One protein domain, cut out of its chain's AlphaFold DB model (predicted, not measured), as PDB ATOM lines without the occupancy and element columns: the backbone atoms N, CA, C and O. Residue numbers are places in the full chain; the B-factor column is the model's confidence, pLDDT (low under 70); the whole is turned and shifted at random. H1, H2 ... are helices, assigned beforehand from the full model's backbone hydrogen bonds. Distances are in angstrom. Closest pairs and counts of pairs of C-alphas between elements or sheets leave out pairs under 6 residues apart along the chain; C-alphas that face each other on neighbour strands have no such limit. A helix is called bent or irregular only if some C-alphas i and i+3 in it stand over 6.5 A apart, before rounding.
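What this domain is: This is residues 35 to 84 of the 303 residues of an uncharacterized protein of Parasponia andersonii (UniProt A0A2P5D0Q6). Three separate helices are strung along an open, elongated chain path, and none of them touches another. H2 sits at one end of the long axis and H3 at the other; H1 lies between those ends but off to one side, and runs toward H2's end, from which residues 63 to 74, with no named element, lead back along the length to H3. The printed part has 50 residues with three named helices in the order H1, H2, H3 and no named strand, and the class is all helix. It is loose, with a radius of gyration of the C-alphas of 13.4 A, and the C-alphas span 39 by 21 by 17 A.

Where its parts are: H1 takes residues 35 to 44 and begins at C-alpha 35 at (38.448, 38.015, -31.394). It measures 14.2 A from first to last C-alpha, and x falls along it to C-alpha 44 at (24.577, 35.511, -32.816). Residues 45 to 53 follow. H2 takes residues 54 to 62, measures 12.4 A and runs mainly along falling z, from C-alpha 54 at (15.997, 48.126, -28.344) to C-alpha 62 at (13.871, 49.099, -40.530). After residues 63 to 74, H3 takes residues 75 to 84, measures 14.0 A and ends at C-alpha 84 at (51.007, 54.643, -37.882).

How they stand to each other: H1 and H2 are apart, with no C-alpha of the one within 8 A of the other, though they follow each other in the chain. H2 and H3 are apart by the same test. H1 and H3 are apart as well. The centre of H1 has x at 31.460, between 15.884 for H2 and 47.614 for H3. No two of these helices form a hairpin. In H1, H2 and H3 every O i to N i+4 pair is within hydrogen-bond range. No helix is bent or irregular.

The domain as a whole: The two C-alphas farthest apart are those of Lys 55, in H2, and Arg 83, in H3, at 38.9 A. The first and last printed C-alphas, those of Arg 35 and Arg 84, are 21.8 A apart. The printed part has no cut. The link from H1 to H2 is short, with 9 residues, and the link from H2 to H3 is long, with 12 residues, 63 to 74, whose C-alphas lie 3 to 17 A from the mean of the C-alphas. The mean pLDDT of the printed part is 81.8. Residues 75 to 84, which are H3, are under 70, and the mean pLDDT of H3 is 61, against 85 for H1 and 94 for H2.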
ATOM      1  N   ARG A  35      39.028  37.152 -30.352       84.62
ATOM      2  CA  ARG A  35      38.448  38.015 -31.394       84.62
ATOM      3  C   ARG A  35      37.402  37.283 -32.235       84.62
ATOM      4  O   ARG A  35      36.356  37.859 -32.517       84.62
ATOM      5  N   GLN A  36      37.670  36.031 -32.611       87.44
ATOM      6  CA  GLN A  36      36.725  35.204 -33.367       87.44
ATOM      7  C   GLN A  36      35.468  34.920 -32.536       87.44
ATOM      8  O   GLN A  36      34.360  35.024 -33.050       87.44
ATOM      9  N   TYR A  37      35.642  34.645 -31.241       88.69
ATOM     10  CA  TYR A  37      34.536  34.458 -30.305       88.69
ATOM     11  C   TYR A  37      33.668  35.715 -30.171       88.69
ATOM     12  O   TYR A  37      32.446  35.620 -30.251       88.69
ATOM     13  N   VAL A  38      34.275  36.898 -30.020       87.19
ATOM     14  CA  VAL A  38      33.536  38.170 -29.922       87.19
ATOM     15  C   VAL A  38      32.770  38.470 -31.213       87.19
ATOM     16  O   VAL A  38      31.609  38.866 -31.146       87.19
ATOM     17  N   LEU A  39      33.383  38.249 -32.382       84.81
ATOM     18  CA  LEU A  39      32.716  38.407 -33.682       84.81
ATOM     19  C   LEU A  39      31.514  37.467 -33.821       84.81
ATOM     20  O   LEU A  39      30.416  37.931 -34.122       84.81
ATOM     21  N   ALA A  40      31.706  36.176 -33.540       85.31
ATOM     22  CA  ALA A  40      30.641  35.179 -33.605       85.31
ATOM     23  C   ALA A  40      29.515  35.480 -32.603       85.31
ATOM     24  O   ALA A  40      28.340  35.392 -32.944       85.31
ATOM     25  N   SER A  41      29.860  35.899 -31.382       84.56
ATOM     26  CA  SER A  41      28.878  36.245 -30.345       84.56
ATOM     27  C   SER A  41      28.046  37.466 -30.735       84.56
ATOM     28  O   SER A  41      26.830  37.459 -30.570       84.56
ATOM     29  N   ARG A  42      28.682  38.489 -31.317       84.81
ATOM     30  CA  ARG A  42      27.998  39.689 -31.812       84.81
ATOM     31  C   ARG A  42      27.041  39.384 -32.963       84.81
ATOM     32  O   ARG A  42      25.984  39.997 -33.043       84.81
ATOM     33  N   GLN A  43      27.419  38.471 -33.856       78.56
ATOM     34  CA  GLN A  43      26.544  38.031 -34.944       78.56
ATOM     35  C   GLN A  43      25.373  37.190 -34.435       78.56
ATOM     36  O   GLN A  43      24.283  37.271 -34.989       78.56
ATOM     37  N   LYS A  44      25.593  36.400 -33.379       84.69
ATOM     38  CA  LYS A  44      24.577  35.511 -32.816       84.69
ATOM     39  C   LYS A  44      23.457  36.269 -32.109       84.69
ATOM     40  O   LYS A  44      22.305  35.873 -32.237       84.69
ATOM     41  N   ASP A  45      23.787  37.328 -31.369       82.94
ATOM     42  CA  ASP A  45      22.777  38.119 -30.672       82.94
ATOM     43  C   ASP A  45      23.145  39.608 -30.609       82.94
ATOM     44  O   ASP A  45      23.777  40.129 -29.678       82.94
ATOM     45  N   MET A  46      22.746  40.315 -31.664       82.94
ATOM     46  CA  MET A  46      22.910  41.760 -31.747       82.94
ATOM     47  C   MET A  46      22.086  42.480 -30.675       82.94
ATOM     48  O   MET A  46      22.541  43.500 -30.167       82.94
ATOM     49  N   PHE A  47      20.923  41.940 -30.296       83.44
ATOM     50  CA  PHE A  47      20.032  42.537 -29.303       83.44
ATOM     51  C   PHE A  47      20.645  42.484 -27.900       83.44
ATOM     52  O   PHE A  47      20.597  43.477 -27.175       83.44
ATOM     53  N   GLN A  48      21.317  41.384 -27.547       84.31
ATOM     54  CA  GLN A  48      22.035  41.265 -26.270       84.31
ATOM     55  C   GLN A  48      23.302  42.124 -26.192       84.31
ATOM     56  O   GLN A  48      23.692  42.555 -25.109       84.31
ATOM     57  N   SER A  49      23.966  42.368 -27.324       84.44
ATOM     58  CA  SER A  49      25.200  43.168 -27.380       84.44
ATOM     59  C   SER A  49      24.957  44.660 -27.644       84.44
ATOM     60  O   SER A  49      25.911  45.438 -27.739       84.44
ATOM     61  N   TRP A  50      23.691  45.074 -27.745       87.81
ATOM     62  CA  TRP A  50      23.304  46.442 -28.056       87.81
ATOM     63  C   TRP A  50      23.336  47.339 -26.805       87.81
ATOM     64  O   TRP A  50      22.610  47.088 -25.846       87.81
ATOM     65  N   PRO A  51      24.141  48.419 -26.782       85.31
ATOM     66  CA  PRO A  51      24.302  49.259 -25.592       85.31
ATOM     67  C   PRO A  51      23.177  50.291 -25.396       85.31
ATOM     68  O   PRO A  51      23.219  51.068 -24.442       85.31
ATOM     69  N   PHE A  52      22.191  50.341 -26.295       90.25
ATOM     70  CA  PHE A  52      21.088  51.303 -26.259       90.25
ATOM     71  C   PHE A  52      19.736  50.592 -26.126       90.25
ATOM     72  O   PHE A  52      19.646  49.386 -26.328       90.25
ATOM     73  N   PRO A  53      18.649  51.323 -25.827       93.50
ATOM     74  CA  PRO A  53      17.312  50.752 -25.884       93.50
ATOM     75  C   PRO A  53      17.000  50.117 -27.244       93.50
ATOM     76  O   PRO A  53      17.300  50.678 -28.302       93.50
ATOM     77  N   GLU A  54      16.323  48.976 -27.196       92.38
ATOM     78  CA  GLU A  54      15.997  48.126 -28.344       92.38
ATOM     79  C   GLU A  54      15.221  48.850 -29.454       92.38
ATOM     80  O   GLU A  54      15.383  48.565 -30.640       92.38
ATOM     81  N   LYS A  55      14.419  49.858 -29.091       95.44
ATOM     82  CA  LYS A  55      13.679  50.696 -30.047       95.44
ATOM     83  C   LYS A  55      14.580  51.355 -31.098       95.44
ATOM     84  O   LYS A  55      14.171  51.501 -32.243       95.44
ATOM     85  N   TYR A  56      15.807  51.729 -30.734       94.31
ATOM     86  CA  TYR A  56      16.745  52.342 -31.679       94.31
ATOM     87  C   TYR A  56      17.350  51.308 -32.627       94.31
ATOM     88  O   TYR A  56      17.563  51.610 -33.797       94.31
ATOM     89  N   LEU A  57      17.556  50.078 -32.145       93.00
ATOM     90  CA  LEU A  57      18.010  48.966 -32.975       93.00
ATOM     91  C   LEU A  57      16.984  48.634 -34.060       93.00
ATOM     92  O   LEU A  57      17.335  48.508 -35.230       93.00
ATOM     93  N   HIS A  58      15.705  48.588 -33.685       94.19
ATOM     94  CA  HIS A  58      14.599  48.376 -34.617       94.19
ATOM     95  C   HIS A  58      14.526  49.447 -35.706       94.19
ATOM     96  O   HIS A  58      14.291  49.117 -36.866       94.19
ATOM     97  N   ILE A  59      14.748  50.720 -35.359       95.69
ATOM     98  CA  ILE A  59      14.793  51.807 -36.346       95.69
ATOM     99  C   ILE A  59      15.923  51.554 -37.349       95.69
ATOM    100  O   ILE A  59      15.688  51.600 -38.554       95.69
ATOM    101  N   CYS A  60      17.127  51.230 -36.876       94.00
ATOM    102  CA  CYS A  60      18.250  50.927 -37.760       94.00
ATOM    103  C   CYS A  60      17.954  49.749 -38.702       94.00
ATOM    104  O   CYS A  60      18.163  49.874 -39.909       94.00
ATOM    105  N   LEU A  61      17.399  48.654 -38.176       92.25
ATOM    106  CA  LEU A  61      17.012  47.482 -38.967       92.25
ATOM    107  C   LEU A  61      15.920  47.806 -39.993       92.25
ATOM    108  O   LEU A  61      16.016  47.388 -41.144       92.25
ATOM    109  N   LYS A  62      14.926  48.622 -39.619       95.75
ATOM    110  CA  LYS A  62      13.871  49.099 -40.530       95.75
ATOM    111  C   LYS A  62      14.438  49.890 -41.712       95.75
ATOM    112  O   LYS A  62      13.862  49.870 -42.794       95.75
ATOM    113  N   HIS A  63      15.569  50.563 -41.518       96.44
ATOM    114  CA  HIS A  63      16.283  51.287 -42.569       96.44
ATOM    115  C   HIS A  63      17.339  50.436 -43.300       96.44
ATOM    116  O   HIS A  63      18.126  50.982 -44.070       96.44
ATOM    117  N   GLY A  64      17.378  49.115 -43.079       92.19
ATOM    118  CA  GLY A  64      18.338  48.208 -43.720       92.19
ATOM    119  C   GLY A  64      19.761  48.298 -43.156       92.19
ATOM    120  O   GLY A  64      20.706  47.790 -43.763       92.19
ATOM    121  N   ILE A  65      19.946  48.945 -42.002       90.19
ATOM    122  CA  ILE A  65      21.245  49.051 -41.335       90.19
ATOM    123  C   ILE A  65      21.434  47.811 -40.460       90.19
ATOM    124  O   ILE A  65      21.004  47.773 -39.310       90.19
ATOM    125  N   ASN A  66      22.113  46.800 -41.001       85.69
ATOM    126  CA  ASN A  66      22.382  45.544 -40.289       85.69
ATOM    127  C   ASN A  66      23.665  45.606 -39.436       85.69
ATOM    128  O   ASN A  66      23.815  44.877 -38.460       85.69
ATOM    129  N   ASN A  67      24.589  46.515 -39.766       83.38
ATOM    130  CA  ASN A  67      25.884  46.675 -39.092       83.38
ATOM    131  C   ASN A  67      25.896  47.905 -38.177       83.38
ATOM    132  O   ASN A  67      26.694  48.822 -38.347       83.38
ATOM    133  N   VAL A  68      24.988  47.934 -37.207       86.50
ATOM    134  CA  VAL A  68      24.776  49.089 -36.315       86.50
ATOM    135  C   VAL A  68      25.877  49.306 -35.281       86.50
ATOM    136  O   VAL A  68      26.045  50.396 -34.741       86.50
ATOM    137  N   LEU A  69      26.612  48.248 -34.963       82.62
ATOM    138  CA  LEU A  69      27.675  48.291 -33.978       82.62
ATOM    139  C   LEU A  69      28.979  48.755 -34.662       82.62
ATOM    140  O   LEU A  69      29.237  48.374 -35.809       82.62
ATOM    141  N   PRO A  70      29.849  49.511 -33.970       80.38
ATOM    142  CA  PRO A  70      31.124  49.956 -34.531       80.38
ATOM    143  C   PRO A  70      31.919  48.784 -35.127       80.38
ATOM    144  O   PRO A  70      31.969  47.726 -34.493       80.38
ATOM    145  N   PRO A  71      32.526  48.906 -36.320       78.25
ATOM    146  CA  PRO A  71      33.330  47.832 -36.896       78.25
ATOM    147  C   PRO A  71      34.412  47.370 -35.915       78.25
ATOM    148  O   PRO A  71      35.102  48.192 -35.312       78.25
ATOM    149  N   LEU A  72      34.568  46.055 -35.742       78.62
ATOM    150  CA  LEU A  72      35.720  45.539 -35.008       78.62
ATOM    151  C   LEU A  72      36.927  45.639 -35.932       78.62
ATOM    152  O   LEU A  72      36.989  44.947 -36.944       78.62
ATOM    153  N   GLU A  73      37.870  46.515 -35.596       75.19
ATOM    154  CA  GLU A  73      39.070  46.710 -36.402       75.19
ATOM    155  C   GLU A  73      39.843  45.376 -36.507       75.19
ATOM    156  O   GLU A  73      40.230  44.795 -35.475       75.19
ATOM    157  N   PRO A  74      40.066  44.853 -37.730       71.56
ATOM    158  CA  PRO A  74      40.870  43.663 -37.954       71.56
ATOM    159  C   PRO A  74      42.234  43.787 -37.275       71.56
ATOM    160  O   PRO A  74      42.828  44.862 -37.223       71.56
ATOM    161  N   HIS A  75      42.759  42.673 -36.759       64.88
ATOM    162  CA  HIS A  75      43.996  42.660 -35.971       64.88
ATOM    163  C   HIS A  75      45.183  43.322 -36.696       64.88
ATOM    164  O   HIS A  75      45.965  44.035 -36.070       64.88
ATOM    165  N   HIS A  76      45.282  43.150 -38.018       67.00
ATOM    166  CA  HIS A  76      46.336  43.760 -38.828       67.00
ATOM    167  C   HIS A  76      46.184  45.287 -38.948       67.00
ATOM    168  O   HIS A  76      47.188  45.996 -38.880       67.00
ATOM    169  N   LEU A  77      44.949  45.801 -39.038       67.69
ATOM    170  CA  LEU A  77      44.673  47.239 -39.087       67.69
ATOM    171  C   LEU A  77      44.878  47.896 -37.725       67.69
ATOM    172  O   LEU A  77      45.564  48.906 -37.670       67.69
ATOM    173  N   ALA A  78      44.441  47.267 -36.630       62.72
ATOM    174  CA  ALA A  78      44.649  47.790 -35.276       62.72
ATOM    175  C   ALA A  78      46.143  47.891 -34.905       62.72
ATOM    176  O   ALA A  78      46.593  48.859 -34.291       62.72
ATOM    177  N   ILE A  79      46.954  46.906 -35.310       64.50
ATOM    178  CA  ILE A  79      48.411  46.963 -35.116       64.50
ATOM    179  C   ILE A  79      49.029  48.044 -36.007       64.50
ATOM    180  O   ILE A  79      49.942  48.758 -35.584       64.50
ATOM    181  N   GLN A  80      48.551  48.176 -37.245       61.09
ATOM    182  CA  GLN A  80      49.061  49.170 -38.178       61.09
ATOM    183  C   GLN A  80      48.636  50.595 -37.802       61.09
ATOM    184  O   GLN A  80      49.443  51.501 -37.981       61.09
ATOM    185  N   SER A  81      47.439  50.813 -37.252       60.59
ATOM    186  CA  SER A  81      46.956  52.109 -36.768       60.59
ATOM    187  C   SER A  81      47.727  52.540 -35.524       60.59
ATOM    188  O   SER A  81      48.229  53.665 -35.493       60.59
ATOM    189  N   LEU A  82      47.989  51.621 -34.586       59.38
ATOM    190  CA  LEU A  82      48.870  51.874 -33.442       59.38
ATOM    191  C   LEU A  82      50.295  52.251 -33.887       59.38
ATOM    192  O   LEU A  82      50.883  53.203 -33.374       59.38
ATOM    193  N   ARG A  83      50.844  51.553 -34.891       57.06
ATOM    194  CA  ARG A  83      52.176  51.855 -35.448       57.06
ATOM    195  C   ARG A  83      52.199  53.131 -36.301       57.06
ATOM    196  O   ARG A  83      53.188  53.860 -36.275       57.06
ATOM    197  N   ARG A  84      51.130  53.431 -37.048       49.31
ATOM    198  CA  ARG A  84      51.007  54.643 -37.882       49.31
ATOM    199  C   ARG A  84      50.717  55.888 -37.058       49.31
ATOM    200  O   ARG A  84      51.170  56.958 -37.453       49.31
TER     201      ARG A  84